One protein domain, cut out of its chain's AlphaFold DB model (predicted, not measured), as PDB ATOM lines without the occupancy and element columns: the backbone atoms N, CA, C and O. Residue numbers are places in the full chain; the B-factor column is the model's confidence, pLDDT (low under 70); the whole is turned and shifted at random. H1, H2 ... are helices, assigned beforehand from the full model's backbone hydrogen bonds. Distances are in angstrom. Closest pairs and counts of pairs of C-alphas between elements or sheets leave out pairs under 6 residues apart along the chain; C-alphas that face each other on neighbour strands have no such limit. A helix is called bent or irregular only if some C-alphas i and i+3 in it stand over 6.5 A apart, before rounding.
ATOM      1  N   TYR A 493      19.519  16.234 -44.324       89.69
ATOM      2  CA  TYR A 493      20.694  15.688 -43.629       89.69
ATOM      3  C   TYR A 493      21.948  15.625 -44.505       89.69
ATOM      4  O   TYR A 493      23.028  16.001 -44.055       89.69
ATOM      5  N   GLU A 494      21.806  15.232 -45.774       87.94
ATOM      6  CA  GLU A 494      22.917  15.242 -46.734       87.94
ATOM      7  C   GLU A 494      23.531  16.643 -46.859       87.94
ATOM      8  O   GLU A 494      24.748  16.819 -46.769       87.94
ATOM      9  N   ARG A 495      22.677  17.659 -46.997       91.88
ATOM     10  CA  ARG A 495      23.101  19.051 -47.119       91.88
ATOM     11  C   ARG A 495      23.804  19.542 -45.851       91.88
ATOM     12  O   ARG A 495      24.822  20.222 -45.958       91.88
ATOM     13  N   ILE A 496      23.319  19.155 -44.671       92.69
ATOM     14  CA  ILE A 496      23.963  19.468 -43.385       92.69
ATOM     15  C   ILE A 496      25.373  18.872 -43.325       92.69
ATOM     16  O   ILE A 496      26.320  19.597 -43.033       92.69
ATOM     17  N   ILE A 497      25.533  17.584 -43.654       90.69
ATOM     18  CA  ILE A 497      26.840  16.904 -43.661       90.69
ATOM     19  C   ILE A 497      27.811  17.624 -44.601       90.69
ATOM     20  O   ILE A 497      28.951  17.894 -44.227       90.69
ATOM     21  N   GLN A 498      27.355  17.992 -45.801       90.81
ATOM     22  CA  GLN A 498      28.166  18.744 -46.757       90.81
ATOM     23  C   GLN A 498      28.583  20.116 -46.214       90.81
ATOM     24  O   GLN A 498      29.738  20.502 -46.373       90.81
ATOM     25  N   ILE A 499      27.673  20.859 -45.577       92.25
ATOM     26  CA  ILE A 499      27.976  22.174 -44.994       92.25
ATOM     27  C   ILE A 499      28.997  22.034 -43.857       92.25
ATOM     28  O   ILE A 499      29.983  22.772 -43.824       92.25
ATOM     29  N   LEU A 500      28.815  21.060 -42.962       91.88
ATOM     30  CA  LEU A 500      29.746  20.811 -41.863       91.88
ATOM     31  C   LEU A 500      31.135  20.409 -42.380       91.88
ATOM     32  O   LEU A 500      32.136  20.997 -41.975       91.88
ATOM     33  N   ALA A 501      31.206  19.461 -43.315       89.69
ATOM     34  CA  ALA A 501      32.477  18.954 -43.826       89.69
ATOM     35  C   ALA A 501      33.222  19.960 -44.717       89.69
ATOM     36  O   ALA A 501      34.436  20.098 -44.606       89.69
ATOM     37  N   ASN A 502      32.514  20.661 -45.611       85.88
ATOM     38  CA  ASN A 502      33.155  21.537 -46.597       85.88
ATOM     39  C   ASN A 502      33.467  22.919 -46.032       85.88
ATOM     40  O   ASN A 502      34.515  23.494 -46.333       85.88
ATOM     41  N   TYR A 503      32.542  23.471 -45.250       86.44
ATOM     42  CA  TYR A 503      32.635  24.845 -44.784       86.44
ATOM     43  C   TYR A 503      33.054  24.915 -43.319       86.44
ATOM     44  O   TYR A 503      34.044  25.570 -43.002       86.44
ATOM     45  N   TYR A 504      32.349  24.212 -42.432       85.56
ATOM     46  CA  TYR A 504      32.564  24.376 -40.995       85.56
ATOM     47  C   TYR A 504      33.935  23.866 -40.540       85.56
ATOM     48  O   TYR A 504      34.634  24.577 -39.827       85.56
ATOM     49  N   LEU A 505      34.383  22.697 -41.015       86.25
ATOM     50  CA  LEU A 505      35.736  22.199 -40.718       86.25
ATOM     51  C   LEU A 505      36.841  23.116 -41.259       86.25
ATOM     52  O   LEU A 505      37.875  23.270 -40.614       86.25
ATOM     53  N   SER A 506      36.633  23.735 -42.423       83.31
ATOM     54  CA  SER A 506      37.583  24.705 -42.983       83.31
ATOM     55  C   SER A 506      37.682  25.946 -42.096       83.31
ATOM     56  O   SER A 506      38.781  26.374 -41.763       83.31
ATOM     57  N   MET A 507      36.539  26.463 -41.637       82.56
ATOM     58  CA  MET A 507      36.481  27.567 -40.678       82.56
ATOM     59  C   MET A 507      37.183  27.190 -39.364       82.56
ATOM     60  O   MET A 507      38.045  27.925 -38.889       82.56
ATOM     61  N   MET A 508      36.915  26.002 -38.818       80.19
ATOM     62  CA  MET A 508      37.604  25.517 -37.619       80.19
ATOM     63  C   MET A 508      39.123  25.415 -37.813       80.19
ATOM     64  O   MET A 508      39.871  25.728 -36.892       80.19
ATOM     65  N   ALA A 509      39.588  25.005 -38.996       78.38
ATOM     66  CA  ALA A 509      41.016  24.909 -39.297       78.38
ATOM     67  C   ALA A 509      41.697  26.286 -39.353       78.38
ATOM     68  O   ALA A 509      42.886  26.390 -39.064       78.38
ATOM     69  N   GLU A 510      40.954  27.329 -39.726       75.56
ATOM     70  CA  GLU A 510      41.455  28.700 -39.836       75.56
ATOM     71  C   GLU A 510      41.378  29.475 -38.513       75.56
ATOM     72  O   GLU A 510      42.285  30.249 -38.211       75.56
ATOM     73  N   PHE A 511      40.324  29.262 -37.717       74.56
ATOM     74  CA  PHE A 511      40.017  30.095 -36.544       74.56
ATOM     75  C   PHE A 511      40.031  29.349 -35.202       74.56
ATOM     76  O   PHE A 511      39.993  29.990 -34.157       74.56
ATOM     77  N   GLY A 512      40.068  28.013 -35.194       69.94
ATOM     78  CA  GLY A 512      40.167  27.209 -33.968       69.94
ATOM     79  C   GLY A 512      38.931  27.219 -33.053       69.94
ATOM     80  O   GLY A 512      39.017  26.756 -31.917       69.94
ATOM     81  N   GLN A 513      37.778  27.723 -33.505       70.00
ATOM     82  CA  GLN A 513      36.547  27.848 -32.706       70.00
ATOM     83  C   GLN A 513      35.406  26.967 -33.250       70.00
ATOM     84  O   GLN A 513      35.359  26.690 -34.441       70.00
ATOM     85  N   GLY A 514      34.463  26.547 -32.388       69.94
ATOM     86  CA  GLY A 514      33.221  25.851 -32.794       69.94
ATOM     87  C   GLY A 514      33.119  24.347 -32.530       69.94
ATOM     88  O   GLY A 514      32.218  23.670 -33.023       69.94
ATOM     89  N   HIS A 515      34.009  23.809 -31.697       78.62
ATOM     90  CA  HIS A 515      34.021  22.393 -31.326       78.62
ATOM     91  C   HIS A 515      32.703  21.907 -30.684       78.62
ATOM     92  O   HIS A 515      32.234  20.813 -30.997       78.62
ATOM     93  N   LYS A 516      32.081  22.715 -29.809       79.81
ATOM     94  CA  LYS A 516      30.854  22.338 -29.078       79.81
ATOM     95  C   LYS A 516      29.658  22.167 -30.016       79.81
ATOM     96  O   LYS A 516      28.923  21.187 -29.916       79.81
ATOM     97  N   GLU A 517      29.483  23.097 -30.946       81.12
ATOM     98  CA  GLU A 517      28.421  23.094 -31.948       81.12
ATOM     99  C   GLU A 517      28.579  21.919 -32.912       81.12
ATOM    100  O   GLU A 517      27.589  21.262 -33.232       81.12
ATOM    101  N   LEU A 518      29.812  21.606 -33.326       84.44
ATOM    102  CA  LEU A 518      30.063  20.447 -34.176       84.44
ATOM    103  C   LEU A 518      29.667  19.139 -33.484       84.44
ATOM    104  O   LEU A 518      28.934  18.349 -34.075       84.44
ATOM    105  N   ILE A 519      30.099  18.933 -32.233       84.31
ATOM    106  CA  ILE A 519      29.733  17.742 -31.447       84.31
ATOM    107  C   ILE A 519      28.212  17.630 -31.334       84.31
ATOM    108  O   ILE A 519      27.646  16.564 -31.579       84.31
ATOM    109  N   LYS A 520      27.538  18.737 -30.992       88.31
ATOM    110  CA  LYS A 520      26.076  18.785 -30.903       88.31
ATOM    111  C   LYS A 520      25.444  18.285 -32.203       88.31
ATOM    112  O   LYS A 520      24.632  17.366 -32.165       88.31
ATOM    113  N   TRP A 521      25.821  18.860 -33.344       88.44
ATOM    114  CA  TRP A 521      25.189  18.532 -34.620       88.44
ATOM    115  C   TRP A 521      25.505  17.126 -35.115       88.44
ATOM    116  O   TRP A 521      24.614  16.458 -35.629       88.44
ATOM    117  N   VAL A 522      26.731  16.639 -34.925       87.81
ATOM    118  CA  VAL A 522      27.085  15.257 -35.281       87.81
ATOM    119  C   VAL A 522      26.287  14.254 -34.441       87.81
ATOM    120  O   VAL A 522      25.794  13.269 -34.991       87.81
ATOM    121  N   ASN A 523      26.079  14.526 -33.149       87.31
ATOM    122  CA  ASN A 523      25.244  13.686 -32.288       87.31
ATOM    123  C   ASN A 523      23.767  13.692 -32.719       87.31
ATOM    124  O   ASN A 523      23.147  12.634 -32.787       87.31
ATOM    125  N   GLU A 524      23.209  14.857 -33.063       88.31
ATOM    126  CA  GLU A 524      21.836  14.955 -33.586       88.31
ATOM    127  C   GLU A 524      21.663  14.184 -34.906       88.31
ATOM    128  O   GLU A 524      20.655  13.514 -35.120       88.31
ATOM    129  N   ILE A 525      22.670  14.219 -35.782       86.75
ATOM    130  CA  ILE A 525      22.692  13.454 -37.039       86.75
ATOM    131  C   ILE A 525      22.778  11.942 -36.761       86.75
ATOM    132  O   ILE A 525      22.095  11.159 -37.421       86.75
ATOM    133  N   GLU A 526      23.563  11.501 -35.772       84.12
ATOM    134  CA  GLU A 526      23.626  10.084 -35.377       84.12
ATOM    135  C   GLU A 526      22.270   9.576 -34.852       84.12
ATOM    136  O   GLU A 526      21.897   8.435 -35.133       84.12
ATOM    137  N   ASN A 527      21.484  10.421 -34.176       85.50
ATOM    138  CA  ASN A 527      20.144  10.053 -33.702       85.50
ATOM    139  C   ASN A 527      19.173   9.701 -34.848       85.50
ATOM    140  O   ASN A 527      18.237   8.928 -34.643       85.50
ATOM    141  N   VAL A 528      19.414  10.208 -36.062       83.94
ATOM    142  CA  VAL A 528      18.618   9.933 -37.276       83.94
ATOM    143  C   VAL A 528      19.353   9.039 -38.286       83.94
ATOM    144  O   VAL A 528      18.981   8.950 -39.456       83.94
ATOM    145  N   LYS A 529      20.382   8.306 -37.840       75.25
ATOM    146  CA  LYS A 529      21.254   7.474 -38.687       75.25
ATOM    147  C   LYS A 529      20.519   6.498 -39.602       75.25
ATOM    148  O   LYS A 529      20.973   6.279 -40.719       75.25
ATOM    149  N   SER A 530      19.402   5.919 -39.163       74.94
ATOM    150  CA  SER A 530      18.629   4.983 -39.995       74.94
ATOM    151  C   SER A 530      18.093   5.623 -41.285       74.94
ATOM    152  O   SER A 530      18.050   4.962 -42.320       74.94
ATOM    153  N   GLU A 531      17.770   6.921 -41.260       74.38
ATOM    154  CA  GLU A 531      17.346   7.682 -42.443       74.38
ATOM    155  C   GLU A 531      18.538   8.011 -43.355       74.38
ATOM    156  O   GLU A 531      18.427   7.971 -44.578       74.38
ATOM    157  N   ILE A 532      19.708   8.253 -42.758       70.50
ATOM    158  CA  ILE A 532      20.968   8.541 -43.460       70.50
ATOM    159  C   ILE A 532      21.547   7.287 -44.121       70.50
ATOM    160  O   ILE A 532      22.140   7.368 -45.192       70.50
ATOM    161  N   GLN A 533      21.377   6.116 -43.511       66.94
ATOM    162  CA  GLN A 533      21.953   4.869 -44.010       66.94
ATOM    163  C   GLN A 533      21.373   4.488 -45.382       66.94
ATOM    164  O   GLN A 533      22.117   4.057 -46.255       66.94
ATOM    165  N   ASN A 534      20.096   4.805 -45.623       61.34
ATOM    166  CA  ASN A 534      19.459   4.679 -46.938       61.34
ATOM    167  C   ASN A 534      20.021   5.654 -47.997       61.34
ATOM    168  O   ASN A 534      19.921   5.377 -49.190       61.34
ATOM    169  N   LEU A 535      20.597   6.789 -47.579       58.31
ATOM    170  CA  LEU A 535      21.219   7.794 -48.457       58.31
ATOM    171  C   LEU A 535      22.703   7.477 -48.735       58.31
ATOM    172  O   LEU A 535      23.186   7.672 -49.850       58.31
ATOM    173  N   ASN A 536      23.424   6.951 -47.738       57.84
ATOM    174  CA  ASN A 536      24.859   6.644 -47.818       57.84
ATOM    175  C   ASN A 536      25.195   5.488 -48.769       57.84
ATOM    176  O   ASN A 536      26.280   5.485 -49.349       57.84
ATOM    177  N   ASP A 537      24.272   4.548 -48.984       58.94
ATOM    178  CA  ASP A 537      24.482   3.412 -49.892       58.94
ATOM    179  C   ASP A 537      24.586   3.830 -51.379       58.94
ATOM    180  O   ASP A 537      24.941   3.013 -52.230       58.94
ATOM    181  N   GLN A 538      24.315   5.104 -51.709       57.91
ATOM    182  CA  GLN A 538      24.321   5.634 -53.080       57.91
ATOM    183  C   GLN A 538      25.391   6.712 -53.353       57.91
ATOM    184  O   GLN A 538      25.700   6.956 -54.519       57.91
ATOM    185  N   ASN A 539      25.982   7.344 -52.327       73.88
ATOM    186  CA  ASN A 539      26.934   8.456 -52.487       73.88
ATOM    187  C   ASN A 539      28.206   8.259 -51.640       73.88
ATOM    188  O   ASN A 539      28.213   8.488 -50.427       73.88
ATOM    189  N   SER A 540      29.311   7.876 -52.295       78.88
ATOM    190  CA  SER A 540      30.578   7.590 -51.612       78.88
ATOM    191  C   SER A 540      31.165   8.814 -50.905       78.88
ATOM    192  O   SER A 540      31.626   8.682 -49.778       78.88
ATOM    193  N   GLU A 541      31.108  10.011 -51.502       83.81
ATOM    194  CA  GLU A 541      31.695  11.222 -50.900       83.81
ATOM    195  C   GLU A 541      30.949  11.650 -49.625       83.81
ATOM    196  O   GLU A 541      31.559  12.114 -48.654       83.81
ATOM    197  N   LEU A 542      29.626  11.465 -49.601       84.56
ATOM    198  CA  LEU A 542      28.807  11.768 -48.429       84.56
ATOM    199  C   LEU A 542      29.138  10.833 -47.263       84.56
ATOM    200  O   LEU A 542      29.355  11.298 -46.142       84.56
ATOM    201  N   SER A 543      29.245   9.531 -47.546       84.19
ATOM    202  CA  SER A 543      29.639   8.523 -46.559       84.19
ATOM    203  C   SER A 543      31.038   8.800 -46.003       84.19
ATOM    204  O   SER A 543      31.268   8.653 -44.798       84.19
ATOM    205  N   GLU A 544      31.979   9.210 -46.857       89.62
ATOM    206  CA  GLU A 544      33.321   9.602 -46.424       89.62
ATOM    207  C   GLU A 544      33.265  10.827 -45.503       89.62
ATOM    208  O   GLU A 544      33.819  10.804 -44.403       89.62
ATOM    209  N   SER A 545      32.515  11.858 -45.897       90.94
ATOM    210  CA  SER A 545      32.375  13.095 -45.121       90.94
ATOM    211  C   SER A 545      31.738  12.870 -43.755       90.94
ATOM    212  O   SER A 545      32.223  13.384 -42.748       90.94
ATOM    213  N   TYR A 546      30.692  12.051 -43.697       89.31
ATOM    214  CA  TYR A 546      30.056  11.674 -42.441       89.31
ATOM    215  C   TYR A 546      30.997  10.866 -41.535       89.31
ATOM    216  O   TYR A 546      31.065  11.130 -40.336       89.31
ATOM    217  N   THR A 547      31.771   9.934 -42.105       88.88
ATOM    218  CA  THR A 547      32.761   9.141 -41.354       88.88
ATOM    219  C   THR A 547      33.805  10.042 -40.695       88.88
ATOM    220  O   THR A 547      34.091   9.876 -39.509       88.88
ATOM    221  N   ILE A 548      34.329  11.028 -41.430       90.69
ATOM    222  CA  ILE A 548      35.306  11.979 -40.889       90.69
ATOM    223  C   ILE A 548      34.693  12.865 -39.803       90.69
ATOM    224  O   ILE A 548      35.282  12.996 -38.733       90.69
ATOM    225  N   LEU A 549      33.505  13.434 -40.033       89.81
ATOM    226  CA  LEU A 549      32.816  14.251 -39.026       89.81
ATOM    227  C   LEU A 549      32.564  13.468 -37.733       89.81
ATOM    228  O   LEU A 549      32.741  14.008 -36.642       89.81
ATOM    229  N   LYS A 550      32.196  12.189 -37.852       87.69
ATOM    230  CA  LYS A 550      31.971  11.310 -36.707       87.69
ATOM    231  C   LYS A 550      33.250  11.061 -35.917       87.69
ATOM    232  O   LYS A 550      33.252  11.263 -34.707       87.69
ATOM    233  N   VAL A 551      34.329  10.670 -36.595       87.00
ATOM    234  CA  VAL A 551      35.649  10.493 -35.970       87.00
ATOM    235  C   VAL A 551      36.077  11.760 -35.251       87.00
ATOM    236  O   VAL A 551      36.407  11.719 -34.070       87.00
ATOM    237  N   PHE A 552      35.991  12.896 -35.932       85.94
ATOM    238  CA  PHE A 552      36.402  14.172 -35.373       85.94
ATOM    239  C   PHE A 552      35.556  14.564 -34.149       85.94
ATOM    240  O   PHE A 552      36.105  14.989 -33.138       85.94
ATOM    241  N   SER A 553      34.239  14.331 -34.177       85.75
ATOM    242  CA  SER A 553      33.360  14.534 -33.016       85.75
ATOM    243  C   SER A 553      33.725  13.636 -31.830       85.75
ATOM    244  O   SER A 553      33.735  14.109 -30.693       85.75
ATOM    245  N   VAL A 554      34.054  12.360 -32.071       81.50
ATOM    246  CA  VAL A 554      34.498  11.433 -31.015       81.50
ATOM    247  C   VAL A 554      35.770  11.961 -30.352       81.50
ATOM    248  O   VAL A 554      35.788  12.074 -29.125       81.50
ATOM    249  N   CYS A 555      36.772  12.378 -31.139       79.38
ATOM    250  CA  CYS A 555      38.012  12.970 -30.620       79.38
ATOM    251  C   CYS A 555      37.733  14.156 -29.682       79.38
ATOM    252  O   CYS A 555      38.311  14.252 -28.603       79.38
ATOM    253  N   LEU A 556      36.825  15.049 -30.088       77.25
ATOM    254  CA  LEU A 556      36.524  16.284 -29.362       77.25
ATOM    255  C   LEU A 556      35.661  16.074 -28.107       77.25
ATOM    256  O   LEU A 556      35.670  16.914 -27.211       77.25
ATOM    257  N   SER A 557      34.899  14.981 -28.031       74.00
ATOM    258  CA  SER A 557      33.930  14.730 -26.951       74.00
ATOM    259  C   SER A 557      34.529  14.239 -25.621       74.00
ATOM    260  O   SER A 557      33.795  14.140 -24.641       74.00
ATOM    261  N   GLN A 558      35.838  13.945 -25.587       62.28
ATOM    262  CA  GLN A 558      36.665  13.611 -24.415       62.28
ATOM    263  C   GLN A 558      35.920  13.032 -23.192       62.28
ATOM    264  O   GLN A 558      35.660  13.737 -22.219       62.28
ATOM    265  N   ASN A 559      35.638  11.723 -23.206       49.22
ATOM    266  CA  ASN A 559      35.391  10.953 -21.973       49.22
ATOM    267  C   ASN A 559      35.626   9.434 -22.087       49.22
ATOM    268  O   ASN A 559      35.411   8.713 -21.114       49.22
ATOM    269  N   SER A 560      36.084   8.903 -23.224       46.56
ATOM    270  CA  SER A 560      36.331   7.465 -23.367       46.56
ATOM    271  C   SER A 560      37.808   7.113 -23.164       46.56
ATOM    272  O   SER A 560      38.566   6.914 -24.103       46.56
ATOM    273  N   SER A 561      38.209   6.899 -21.911       50.12
ATOM    274  CA  SER A 561      39.407   6.102 -21.584       50.12
ATOM    275  C   SER A 561      39.240   4.603 -21.919       50.12
ATOM    276  O   SER A 561      40.101   3.787 -21.600       50.12
ATOM    277  N   GLN A 562      38.136   4.228 -22.574       56.47
ATOM    278  CA  GLN A 562      37.871   2.895 -23.104       56.47
ATOM    279  C   GLN A 562      37.500   2.998 -24.583       56.47
ATOM    280  O   GLN A 562      36.388   3.392 -24.928       56.47
ATOM    281  N   ILE A 563      38.450   2.635 -25.441       59.88
ATOM    282  CA  ILE A 563      38.245   2.467 -26.881       59.88
ATOM    283  C   ILE A 563      37.354   1.236 -27.078       59.88
ATOM    284  O   ILE A 563      37.691   0.142 -26.616       59.88
ATOM    285  N   SER A 564      36.203   1.402 -27.730       70.00
ATOM    286  CA  SER A 564      35.386   0.258 -28.135       70.00
ATOM    287  C   SER A 564      35.923  -0.344 -29.441       70.00
ATOM    288  O   SER A 564      36.558   0.334 -30.244       70.00
ATOM    289  N   LYS A 565      35.645  -1.626 -29.705       71.12
ATOM    290  CA  LYS A 565      35.996  -2.246 -31.001       71.12
ATOM    291  C   LYS A 565      35.323  -1.560 -32.195       71.12
ATOM    292  O   LYS A 565      35.861  -1.581 -33.298       71.12
ATOM    293  N   ASP A 566      34.152  -0.969 -31.982       73.00
ATOM    294  CA  ASP A 566      33.424  -0.252 -33.030       73.00
ATOM    295  C   ASP A 566      34.122   1.064 -33.397       73.00
ATOM    296  O   ASP A 566      34.094   1.480 -34.558       73.00
ATOM    297  N   ASP A 567      34.810   1.670 -32.430       74.69
ATOM    298  CA  ASP A 567      35.637   2.851 -32.642       74.69
ATOM    299  C   ASP A 567      36.865   2.515 -33.502       74.69
ATOM    300  O   ASP A 567      37.124   3.208 -34.481       74.69
ATOM    301  N   GLU A 568      37.572   1.408 -33.231       78.25
ATOM    302  CA  GLU A 568      38.729   0.967 -34.039       78.25
ATOM    303  C   GLU A 568      38.382   0.825 -35.533       78.25
ATOM    304  O   GLU A 568      39.094   1.341 -36.398       78.25
ATOM    305  N   ILE A 569      37.239   0.200 -35.845       84.06
ATOM    306  CA  ILE A 569      36.752   0.035 -37.226       84.06
ATOM    307  C   ILE A 569      36.445   1.394 -37.870       84.06
ATOM    308  O   ILE A 569      36.684   1.601 -39.065       84.06
ATOM    309  N   LEU A 570      35.874   2.325 -37.105       84.50
ATOM    310  CA  LEU A 570      35.559   3.667 -37.580       84.50
ATOM    311  C   LEU A 570      36.840   4.462 -37.895       84.50
ATOM    312  O   LEU A 570      36.911   5.114 -38.941       84.50
ATOM    313  N   PHE A 571      37.858   4.366 -37.040       83.38
ATOM    314  CA  PHE A 571      39.144   5.041 -37.223       83.38
ATOM    315  C   PHE A 571      39.940   4.492 -38.402       83.38
ATOM    316  O   PHE A 571      40.478   5.276 -39.185       83.38
ATOM    317  N   GLU A 572      39.960   3.173 -38.599       86.88
ATOM    318  CA  GLU A 572      40.592   2.566 -39.773       86.88
ATOM    319  C   GLU A 572      39.950   3.076 -41.076       86.88
ATOM    320  O   GLU A 572      40.645   3.447 -42.029       86.88
ATOM    321  N   LYS A 573      38.613   3.168 -41.110       89.06
ATOM    322  CA  LYS A 573      37.884   3.745 -42.250       89.06
ATOM    323  C   LYS A 573      38.255   5.207 -42.482       89.06
ATOM    324  O   LYS A 573      38.532   5.572 -43.622       89.06
ATOM    325  N   ALA A 574      38.293   6.029 -41.434       88.00
ATOM    326  CA  ALA A 574      38.685   7.434 -41.546       88.00
ATOM    327  C   ALA A 574      40.129   7.605 -42.043       88.00
ATOM    328  O   ALA A 574      40.364   8.402 -42.950       88.00
ATOM    329  N   GLY A 575      41.079   6.815 -41.537       87.38
ATOM    330  CA  GLY A 575      42.464   6.818 -42.018       87.38
ATOM    331  C   GLY A 575      42.563   6.491 -43.511       87.38
ATOM    332  O   GLY A 575      43.224   7.200 -44.270       87.38
ATOM    333  N   ASN A 576      41.821   5.480 -43.972       89.25
ATOM    334  CA  ASN A 576      41.741   5.131 -45.394       89.25
ATOM    335  C   ASN A 576      41.154   6.248 -46.269       89.25
ATOM    336  O   ASN A 576      41.551   6.375 -47.425       89.25
ATOM    337  N   ILE A 577      40.225   7.044 -45.739       89.94
ATOM    338  CA  ILE A 577      39.662   8.209 -46.434       89.94
ATOM    339  C   ILE A 577      40.706   9.324 -46.526       89.94
ATOM    340  O   ILE A 577      40.968   9.839 -47.610       89.94
ATOM    341  N   LEU A 578      41.353   9.662 -45.409       87.56
ATOM    342  CA  LEU A 578      42.339  10.744 -45.345       87.56
ATOM    343  C   LEU A 578      43.547  10.499 -46.265       87.56
ATOM    344  O   LEU A 578      44.028  11.444 -46.887       87.56
ATOM    345  N   ARG A 579      43.982   9.240 -46.433       87.38
ATOM    346  CA  ARG A 579      45.059   8.848 -47.370       87.38
ATOM    347  C   ARG A 579      44.739   9.135 -48.836       87.38
ATOM    348  O   ARG A 579      45.655   9.261 -49.639       87.38
ATOM    349  N   LYS A 580      43.459   9.230 -49.200       88.38
ATOM    350  CA  LYS A 580      43.011   9.530 -50.570       88.38
ATOM    351  C   LYS A 580      42.928  11.032 -50.848       88.38
ATOM    352  O   LYS A 580      42.159  11.447 -51.708       88.38
ATOM    353  N   GLU A 581      43.666  11.846 -50.096       84.62
ATOM    354  CA  GLU A 581      43.655  13.306 -50.220       84.62
ATOM    355  C   GLU A 581      42.253  13.920 -50.019       84.62
ATOM    356  O   GLU A 581      41.874  14.890 -50.677       84.62
ATOM    357  N   TRP A 582      41.468  13.386 -49.075       86.12
ATOM    358  CA  TRP A 582      40.128  13.900 -48.772       86.12
ATOM    359  C   TRP A 582      40.182  15.383 -48.345       86.12
ATOM    360  O   TRP A 582      40.845  15.727 -47.368       86.12
ATOM    361  N   LYS A 583      39.505  16.271 -49.089       86.44
ATOM    362  CA  LYS A 583      39.428  17.741 -48.880       86.44
ATOM    363  C   LYS A 583      40.786  18.467 -48.920       86.44
ATOM    364  O   LYS A 583      41.691  18.051 -49.634       86.44
ATOM    365  N   SER A 584      40.905  19.640 -48.294       84.12
ATOM    366  CA  SER A 584      42.134  20.446 -48.332       84.12
ATOM    367  C   SER A 584      43.163  19.945 -47.316       84.12
ATOM    368  O   SER A 584      42.811  19.347 -46.298       84.12
ATOM    369  N   PHE A 585      44.441  20.243 -47.562       82.94
ATOM    370  CA  PHE A 585      45.534  19.902 -46.646       82.94
ATOM    371  C   PHE A 585      45.291  20.423 -45.219       82.94
ATOM    372  O   PHE A 585      45.479  19.685 -44.257       82.94
ATOM    373  N   ASN A 586      44.804  21.661 -45.072       80.19
ATOM    374  CA  ASN A 586      44.542  22.267 -43.762       80.19
ATOM    375  C   ASN A 586      43.429  21.541 -42.993       80.19
ATOM    376  O   ASN A 586      43.570  21.307 -41.795       80.19
ATOM    377  N   VAL A 587      42.355  21.134 -43.678       82.56
ATOM    378  CA  VAL A 587      41.262  20.368 -43.060       82.56
ATOM    379  C   VAL A 587      41.737  18.970 -42.665       82.56
ATOM    380  O   VAL A 587      41.466  18.531 -41.550       82.56
ATOM    381  N   ARG A 588      42.502  18.283 -43.528       86.88
ATOM    382  CA  ARG A 588      43.108  16.990 -43.165       86.88
ATOM    383  C   ARG A 588      44.025  17.118 -41.959       86.88
ATOM    384  O   ARG A 588      43.928  16.297 -41.052       86.88
ATOM    385  N   ARG A 589      44.879  18.146 -41.933       83.38
ATOM    386  CA  ARG A 589      45.801  18.410 -40.824       83.38
ATOM    387  C   ARG A 589      45.036  18.659 -39.530       83.38
ATOM    388  O   ARG A 589      45.380  18.047 -38.532       83.38
ATOM    389  N   LEU A 590      43.969  19.462 -39.551       84.38
ATOM    390  CA  LEU A 590      43.097  19.668 -38.387       84.38
ATOM    391  C   LEU A 590      42.559  18.337 -37.840       84.38
ATOM    392  O   LEU A 590      42.677  18.068 -36.644       84.38
ATOM    393  N   VAL A 591      41.985  17.500 -38.711       85.25
ATOM    394  CA  VAL A 591      41.405  16.208 -38.316       85.25
ATOM    395  C   VAL A 591      42.479  15.271 -37.758       85.25
ATOM    396  O   VAL A 591      42.285  14.698 -36.687       85.25
ATOM    397  N   CYS A 592      43.626  15.158 -38.436       83.50
ATOM    398  CA  CYS A 592      44.754  14.344 -37.981       83.50
ATOM    399  C   CYS A 592      45.286  14.827 -36.628       83.50
ATOM    400  O   CYS A 592      45.494  14.015 -35.731       83.50
ATOM    401  N   SER A 593      45.452  16.139 -36.449       78.38
ATOM    402  CA  SER A 593      45.919  16.724 -35.192       78.38
ATOM    403  C   SER A 593      44.972  16.423 -34.036       78.38
ATOM    404  O   SER A 593      45.441  16.047 -32.966       78.38
ATOM    405  N   ALA A 594      43.654  16.515 -34.237       77.56
ATOM    406  CA  ALA A 594      42.696  16.136 -33.198       77.56
ATOM    407  C   ALA A 594      42.763  14.635 -32.876       77.56
ATOM    408  O   ALA A 594      42.739  14.257 -31.709       77.56
ATOM    409  N   MET A 595      42.892  13.771 -33.887       79.31
ATOM    410  CA  MET A 595      43.044  12.329 -33.669       79.31
ATOM    411  C   MET A 595      44.312  11.990 -32.871       79.31
ATOM    412  O   MET A 595      44.235  11.200 -31.938       79.31
ATOM    413  N   ILE A 596      45.452  12.611 -33.193       77.19
ATOM    414  CA  ILE A 596      46.737  12.381 -32.508       77.19
ATOM    415  C   ILE A 596      46.720  12.946 -31.086       77.19
ATOM    416  O   ILE A 596      47.183  12.296 -30.154       77.19
ATOM    417  N   HIS A 597      46.207  14.167 -30.916       70.44
ATOM    418  CA  HIS A 597      46.278  14.876 -29.643       70.44
ATOM    419  C   HIS A 597      45.400  14.239 -28.569       70.44
ATOM    420  O   HIS A 597      45.797  14.163 -27.408       70.44
ATOM    421  N   TYR A 598      44.201  13.802 -28.952       67.38
ATOM    422  CA  TYR A 598      43.230  13.324 -27.983       67.38
ATOM    423  C   TYR A 598      43.403  11.845 -27.643       67.38
ATOM    424  O   TYR A 598      43.136  11.489 -26.497       67.38
ATOM    425  N   ILE A 599      43.880  11.009 -28.581       68.56
ATOM    426  CA  ILE A 599      44.174   9.583 -28.349       68.56
ATOM    427  C   ILE A 599      45.442   9.171 -29.140       68.56
ATOM    428  O   ILE A 599      45.359   8.775 -30.306       68.56
ATOM    429  N   PRO A 600      46.640   9.262 -28.525       68.25
ATOM    430  CA  PRO A 600      47.931   9.013 -29.181       68.25
ATOM    431  C   PRO A 600      48.071   7.627 -29.825       68.25
ATOM    432  O   PRO A 600      48.792   7.457 -30.811       68.25
ATOM    433  N   GLU A 601      47.353   6.628 -29.307       70.31
ATOM    434  CA  GLU A 601      47.309   5.263 -29.832       70.31
ATOM    435  C   GLU A 601      46.797   5.198 -31.282       70.31
ATOM    436  O   GLU A 601      47.012   4.204 -31.976       70.31
ATOM    437  N   TRP A 602      46.152   6.255 -31.782       72.81
ATOM    438  CA  TRP A 602      45.570   6.290 -33.122       72.81
ATOM    439  C   TRP A 602      46.531   6.701 -34.232       72.81
ATOM    440  O   TRP A 602      46.162   6.627 -35.407       72.81
ATOM    441  N   LEU A 603      47.778   7.053 -33.900       72.81
ATOM    442  CA  LEU A 603      48.823   7.371 -34.880       72.81
ATOM    443  C   LEU A 603      48.971   6.266 -35.944       72.81
ATOM    444  O   LEU A 603      49.169   6.558 -37.124       72.81
ATOM    445  N   MET A 604      48.799   4.997 -35.552       79.62
ATOM    446  CA  MET A 604      48.904   3.846 -36.458       79.62
ATOM    447  C   MET A 604      47.882   3.868 -37.607       79.62
ATOM    448  O   MET A 604      48.177   3.392 -38.702       79.62
ATOM    449  N   TYR A 605      46.695   4.445 -37.393       80.69
ATOM    450  CA  TYR A 605      45.649   4.522 -38.419       80.69
ATOM    451  C   TYR A 605      45.890   5.645 -39.424       80.69
ATOM    452  O   TYR A 605      45.293   5.642 -40.500       80.69
ATOM    453  N   LEU A 606      46.779   6.581 -39.093       79.69
ATOM    454  CA  LEU A 606      47.097   7.737 -39.915       79.69
ATOM    455  C   LEU A 606      48.362   7.521 -40.765       79.69
ATOM    456  O   LEU A 606      48.598   8.286 -41.692       79.69
ATOM    457  N   ASP A 607      49.137   6.453 -40.548       79.25
ATOM    458  CA  ASP A 607      50.349   6.186 -41.338       79.25
ATOM    459  C   ASP A 607      50.091   6.289 -42.856       79.25
ATOM    460  O   ASP A 607      49.122   5.723 -43.370       79.25
ATOM    461  N   GLY A 608      50.923   7.051 -43.567       74.00
ATOM    462  CA  GLY A 608      50.769   7.344 -44.996       74.00
ATOM    463  C   GLY A 608      49.813   8.489 -45.371       74.00
ATOM    464  O   GLY A 608      49.628   8.726 -46.564       74.00
ATOM    465  N   VAL A 609      49.214   9.212 -44.416       80.44
ATOM    466  CA  VAL A 609      48.471  10.457 -44.696       80.44
ATOM    467  C   VAL A 609      49.452  11.626 -44.856       80.44
ATOM    468  O   VAL A 609      50.287  11.886 -43.993       80.44
ATOM    469  N   ASP A 610      49.332  12.358 -45.962       70.88
ATOM    470  CA  ASP A 610      50.205  13.475 -46.355       70.88
ATOM    471  C   ASP A 610      50.169  14.681 -45.397       70.88
ATOM    472  O   ASP A 610      51.116  15.463 -45.334       70.88
ATOM    473  N   ALA A 611      49.078  14.818 -44.644       64.50
ATOM    474  CA  ALA A 611      48.820  15.911 -43.714       64.50
ATOM    475  C   ALA A 611      49.392  15.704 -42.300       64.50
ATOM    476  O   ALA A 611      49.170  16.554 -41.437       64.50
ATOM    477  N   ILE A 612      50.120  14.608 -42.056       62.16
ATOM    478  CA  ILE A 612      50.846  14.377 -40.800       62.16
ATOM    479  C   ILE A 612      52.233  15.003 -40.927       62.16
ATOM    480  O   ILE A 612      53.059  14.516 -41.708       62.16
ATOM    481  N   PRO A 613      52.543  16.069 -40.176       52.50
ATOM    482  CA  PRO A 613      53.894  16.599 -40.157       52.50
ATOM    483  C   PRO A 613      54.815  15.558 -39.513       52.50
ATOM    484  O   PRO A 613      54.528  15.067 -38.424       52.50
ATOM    485  N   LYS A 614      55.941  15.234 -40.162       52.25
ATOM    486  CA  LYS A 614      56.918  14.256 -39.644       52.25
ATOM    487  C   LYS A 614      57.538  14.661 -38.295       52.25
ATOM    488  O   LYS A 614      58.086  13.794 -37.625       52.25
ATOM    489  N   ASP A 615      57.392  15.933 -37.899       49.34
ATOM    490  CA  ASP A 615      58.093  16.548 -36.766       49.34
ATOM    491  C   ASP A 615      57.191  17.362 -35.797       49.34
ATOM    492  O   ASP A 615      57.717  18.109 -34.975       49.34
ATOM    493  N   GLU A 616      55.852  17.267 -35.841       46.41
ATOM    494  CA  GLU A 616      54.980  18.066 -34.949       46.41
ATOM    495  C   GLU A 616      54.108  17.224 -34.005       46.41
ATOM    496  O   GLU A 616      52.929  16.985 -34.247       46.41
ATOM    497  N   GLU A 617      54.663  16.904 -32.838       44.25
ATOM    498  CA  GLU A 617      53.901  16.707 -31.590       44.25
ATOM    499  C   GLU A 617      53.382  18.057 -31.016       44.25
ATOM    500  O   GLU A 617      52.697  18.085 -29.996       44.25
ATOM    501  N   ALA A 618      53.709  19.198 -31.650       40.84
ATOM    502  CA  ALA A 618      53.716  20.516 -31.002       40.84
ATOM    503  C   ALA A 618      52.659  21.551 -31.461       40.84
ATOM    504  O   ALA A 618      52.424  22.503 -30.728       40.84
ATOM    505  N   THR A 619      51.974  21.422 -32.602       47.62
ATOM    506  CA  THR A 619      51.186  22.555 -33.161       47.62
ATOM    507  C   THR A 619      49.731  22.665 -32.714       47.62
ATOM    508  O   THR A 619      49.146  23.740 -32.831       47.62
ATOM    509  N   TYR A 620      49.129  21.624 -32.129       43.72
ATOM    510  CA  TYR A 620      47.824  21.795 -31.471       43.72
ATOM    511  C   TYR A 620      47.959  22.571 -30.144       43.72
ATOM    512  O   TYR A 620      46.992  23.182 -29.697       43.72
ATOM    513  N   GLN A 621      49.166  22.645 -29.553       43.78
ATOM    514  CA  GLN A 621      49.419  23.498 -28.382       43.78
ATOM    515  C   GLN A 621      49.335  25.000 -28.688       43.78
ATOM    516  O   GLN A 621      48.983  25.747 -27.779       43.78
ATOM    517  N   ASP A 622      49.562  25.438 -29.930       42.62
ATOM    518  CA  ASP A 622      49.430  26.853 -30.312       42.62
ATOM    519  C   ASP A 622      47.953  27.272 -30.453       42.62
ATOM    520  O   ASP A 622      47.577  28.378 -30.071       42.62
ATOM    521  N   VAL A 623      47.083  26.358 -30.906       44.97
ATOM    522  CA  VAL A 623      45.624  26.576 -30.983       44.97
ATOM    523  C   VAL A 623      44.964  26.444 -29.596       44.97
ATOM    524  O   VAL A 623      44.074  27.218 -29.253       44.97
ATOM    525  N   LEU A 624      45.446  25.533 -28.739       42.91
ATOM    526  CA  LEU A 624      45.040  25.416 -27.324       42.91
ATOM    527  C   LEU A 624      45.605  26.527 -26.420       42.91
ATOM    528  O   LEU A 624      45.021  26.816 -25.374       42.91
ATOM    529  N   GLN A 625      46.724  27.168 -26.773       43.44
ATOM    530  CA  GLN A 625      47.208  28.344 -26.037       43.44
ATOM    531  C   GLN A 625      46.195  29.493 -26.103       43.44
ATOM    532  O   GLN A 625      46.054  30.220 -25.120       43.44
ATOM    533  N   CYS A 626      45.412  29.589 -27.182       40.31
ATOM    534  CA  CYS A 626      44.255  30.480 -27.254       40.31
ATOM    535  C   CYS A 626      43.119  30.054 -26.298       40.31
ATOM    536  O   CYS A 626      42.560  30.915 -25.624       40.31
ATOM    537  N   GLN A 627      42.845  28.751 -26.121       42.00
ATOM    538  CA  GLN A 627      41.872  28.257 -25.120       42.00
ATOM    539  C   GLN A 627      42.274  28.594 -23.675       42.00
ATOM    540  O   GLN A 627      41.432  28.984 -22.867       42.00
ATOM    541  N   LYS A 628      43.566  28.496 -23.338       44.22
ATOM    542  CA  LYS A 628      44.069  28.878 -22.003       44.22
ATOM    543  C   LYS A 628      44.033  30.389 -21.750       44.22
ATOM    544  O   LYS A 628      44.061  30.796 -20.591       44.22
ATOM    545  N   LEU A 629      43.995  31.221 -22.791       41.38
ATOM    546  CA  LEU A 629      43.815  32.669 -22.652       41.38
ATOM    547  C   LEU A 629      42.339  33.022 -22.387       41.38
ATOM    548  O   LEU A 629      42.073  33.835 -21.507       41.38
ATOM    549  N   GLU A 630      41.383  32.328 -23.013       42.97
ATOM    550  CA  GLU A 630      39.934  32.525 -22.797       42.97
ATOM    551  C   GLU A 630      39.443  32.053 -21.406       42.97
ATOM    552  O   GLU A 630      38.628  32.726 -20.766       42.97
ATOM    553  N   GLU A 631      39.966  30.939 -20.874       47.34
ATOM    554  CA  GLU A 631      39.666  30.494 -19.495       47.34
ATOM    555  C   GLU A 631      40.275  31.415 -18.422       47.34
ATOM    556  O   GLU A 631      39.794  31.453 -17.288       47.34
ATOM    557  N   ASN A 632      41.316  32.181 -18.762       42.25
ATOM    558  CA  ASN A 632      41.928  33.146 -17.850       42.25
ATOM    559  C   ASN A 632      41.272  34.534 -17.941       42.25
ATOM    560  O   ASN A 632      41.135  35.187 -16.908       42.25
ATOM    561  N   GLU A 633      40.801  34.976 -19.112       40.91
ATOM    562  CA  GLU A 633      40.051  36.237 -19.258       40.91
ATOM    563  C   GLU A 633      38.646  36.156 -18.633       40.91
ATOM    564  O   GLU A 633      38.226  37.072 -17.932       40.91
ATOM    565  N   SER A 634      37.964  35.011 -18.748       40.97
ATOM    566  CA  SER A 634      36.674  34.778 -18.073       40.97
ATOM    567  C   SER A 634      36.785  34.611 -16.546       40.97
ATOM    568  O   SER A 634      35.810  34.835 -15.829       40.97
ATOM    569  N   ASN A 635      37.973  34.284 -16.022       39.62
ATOM    570  CA  ASN A 635      38.242  34.204 -14.581       39.62
ATOM    571  C   ASN A 635      38.875  35.479 -13.984       39.62
ATOM    572  O   ASN A 635      38.996  35.577 -12.760       39.62
ATOM    573  N   THR A 636      39.265  36.468 -14.802       35.75
ATOM    574  CA  THR A 636      39.919  37.708 -14.331       35.75
ATOM    575  C   THR A 636      38.994  38.919 -14.184       35.75
ATOM    576  O   THR A 636      39.429  39.926 -13.629       35.75
TER     577      THR A 636
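Overview. This is residues 493 to 636 of the 641 residues of an uncharacterized protein of Tritrichomonas foetus (UniProt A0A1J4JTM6). A compact body of crossed helices has H4 in its core, with H2, H1, H6 and H5 packed round much of it, and H7 covering H5 and H6 on the side away from H4. The short H3 lies at one end of the body, and at the other end H8 leads away, with its residues 628 to 636 sticking out. The printed part has 144 residues with eight named helices, H1 to H8 in chain order, and no named strand; its class is all helix. The whole is compact, with a radius of gyration of the C-alphas of 15.3 A, and its spans of 50 by 33 by 31 A make it only just elongated.

Arrangement. The longest helix by residues is H1, residues 493 to 511, with a kink of 26 degrees near residue 500. With its residues 494 to 501 alone it touches residues 542 to 549 of H4, which holds residues 540 to 556. Their closest C-alphas, those of Ala 501 and Ser 545, are 6.0 A apart, and the two run the same way at a steep tilt of 52 degrees. H2, residues 515 to 527, touches H4 at a steep tilt of 56 degrees, opposite ways, closest at the C-alphas of Ile 519 and Ser 553, 5.1 A. H1 and H2 form a helical hairpin at a shallow tilt of 16 degrees, but only just touch, with 3 pairs of C-alphas within 8 A, the closest those of Tyr 493 and Ile 525 at 7.2 A. H3, residues 529 to 536, only just touches residues 493 to 494 of H1, also with 3 such pairs, the closest C-alphas being those of Tyr 493 and Ile 532, 7.2 A apart. H5, residues 565 to 578, touches H4 at a steep tilt of 58 degrees, opposite ways, with the C-alphas of Ile 548 and Ala 574 closest at 5.7 A. H6, residues 585 to 598, touches H4 at a steep tilt of 40 degrees, the same way, closest at the C-alphas of Cys 555 and Tyr 598, 5.9 A. H6 also touches H1, about perpendicular at 84 degrees, with the C-alphas of Ser 506 and Val 587 closest at 5.7 A. H7, residues 600 to 606, touches H5, the C-alphas of Gly 575 and Leu 606 being closest at 5.2 A. It forms a helical hairpin with H6, where the C-alphas of Ile 596 and Leu 603 are closest at 5.9 A. H8, residues 620 to 636, only just touches H6, with 3 pairs within 8 A, the closest C-alphas being those of Ser 593 and Tyr 620 at 6.6 A. Among the pairs that are apart are H1 and H5, and H7 and H8. Every O i to N i+4 pair is within hydrogen-bond range in H2, H4, H5 and H6, against 13 of 15 in H1, 2 of 4 in H3, 9 of 13 in H8 and 0 of 3 in H7, which has 3 of 4 O i to N i+3 pairs within range.

Along the chain. H1 begins at C-alpha 493, (20.694, 15.688, -43.629), and measures 25.1 A from first to last C-alpha. H2 measures 18.7 A, H5 20.4 A and H6 19.9 A. H4 measures 24.6 A and ends at C-alpha 556, (36.524, 16.284, -29.362). H3 has 8 residues, and H7 has 7. H7 is only just irregular: C-alphas 601 and 604 are 7.0 A apart. H8 measures 24.7 A and ends at C-alpha 636, (39.919, 37.708, -14.331).

Size, cuts and confidence. The two C-alphas farthest apart, those of Gln 538 and Thr 636, are 52.7 A apart. The printed part has no cut. The link from H7 to H8, residues 607 to 619, is long. The mean pLDDT of the printed part is 73.4; 43 residues are under 70, among them residues 533 to 538, 558 to 563 and 611 to 636, and H8 has a mean of 42.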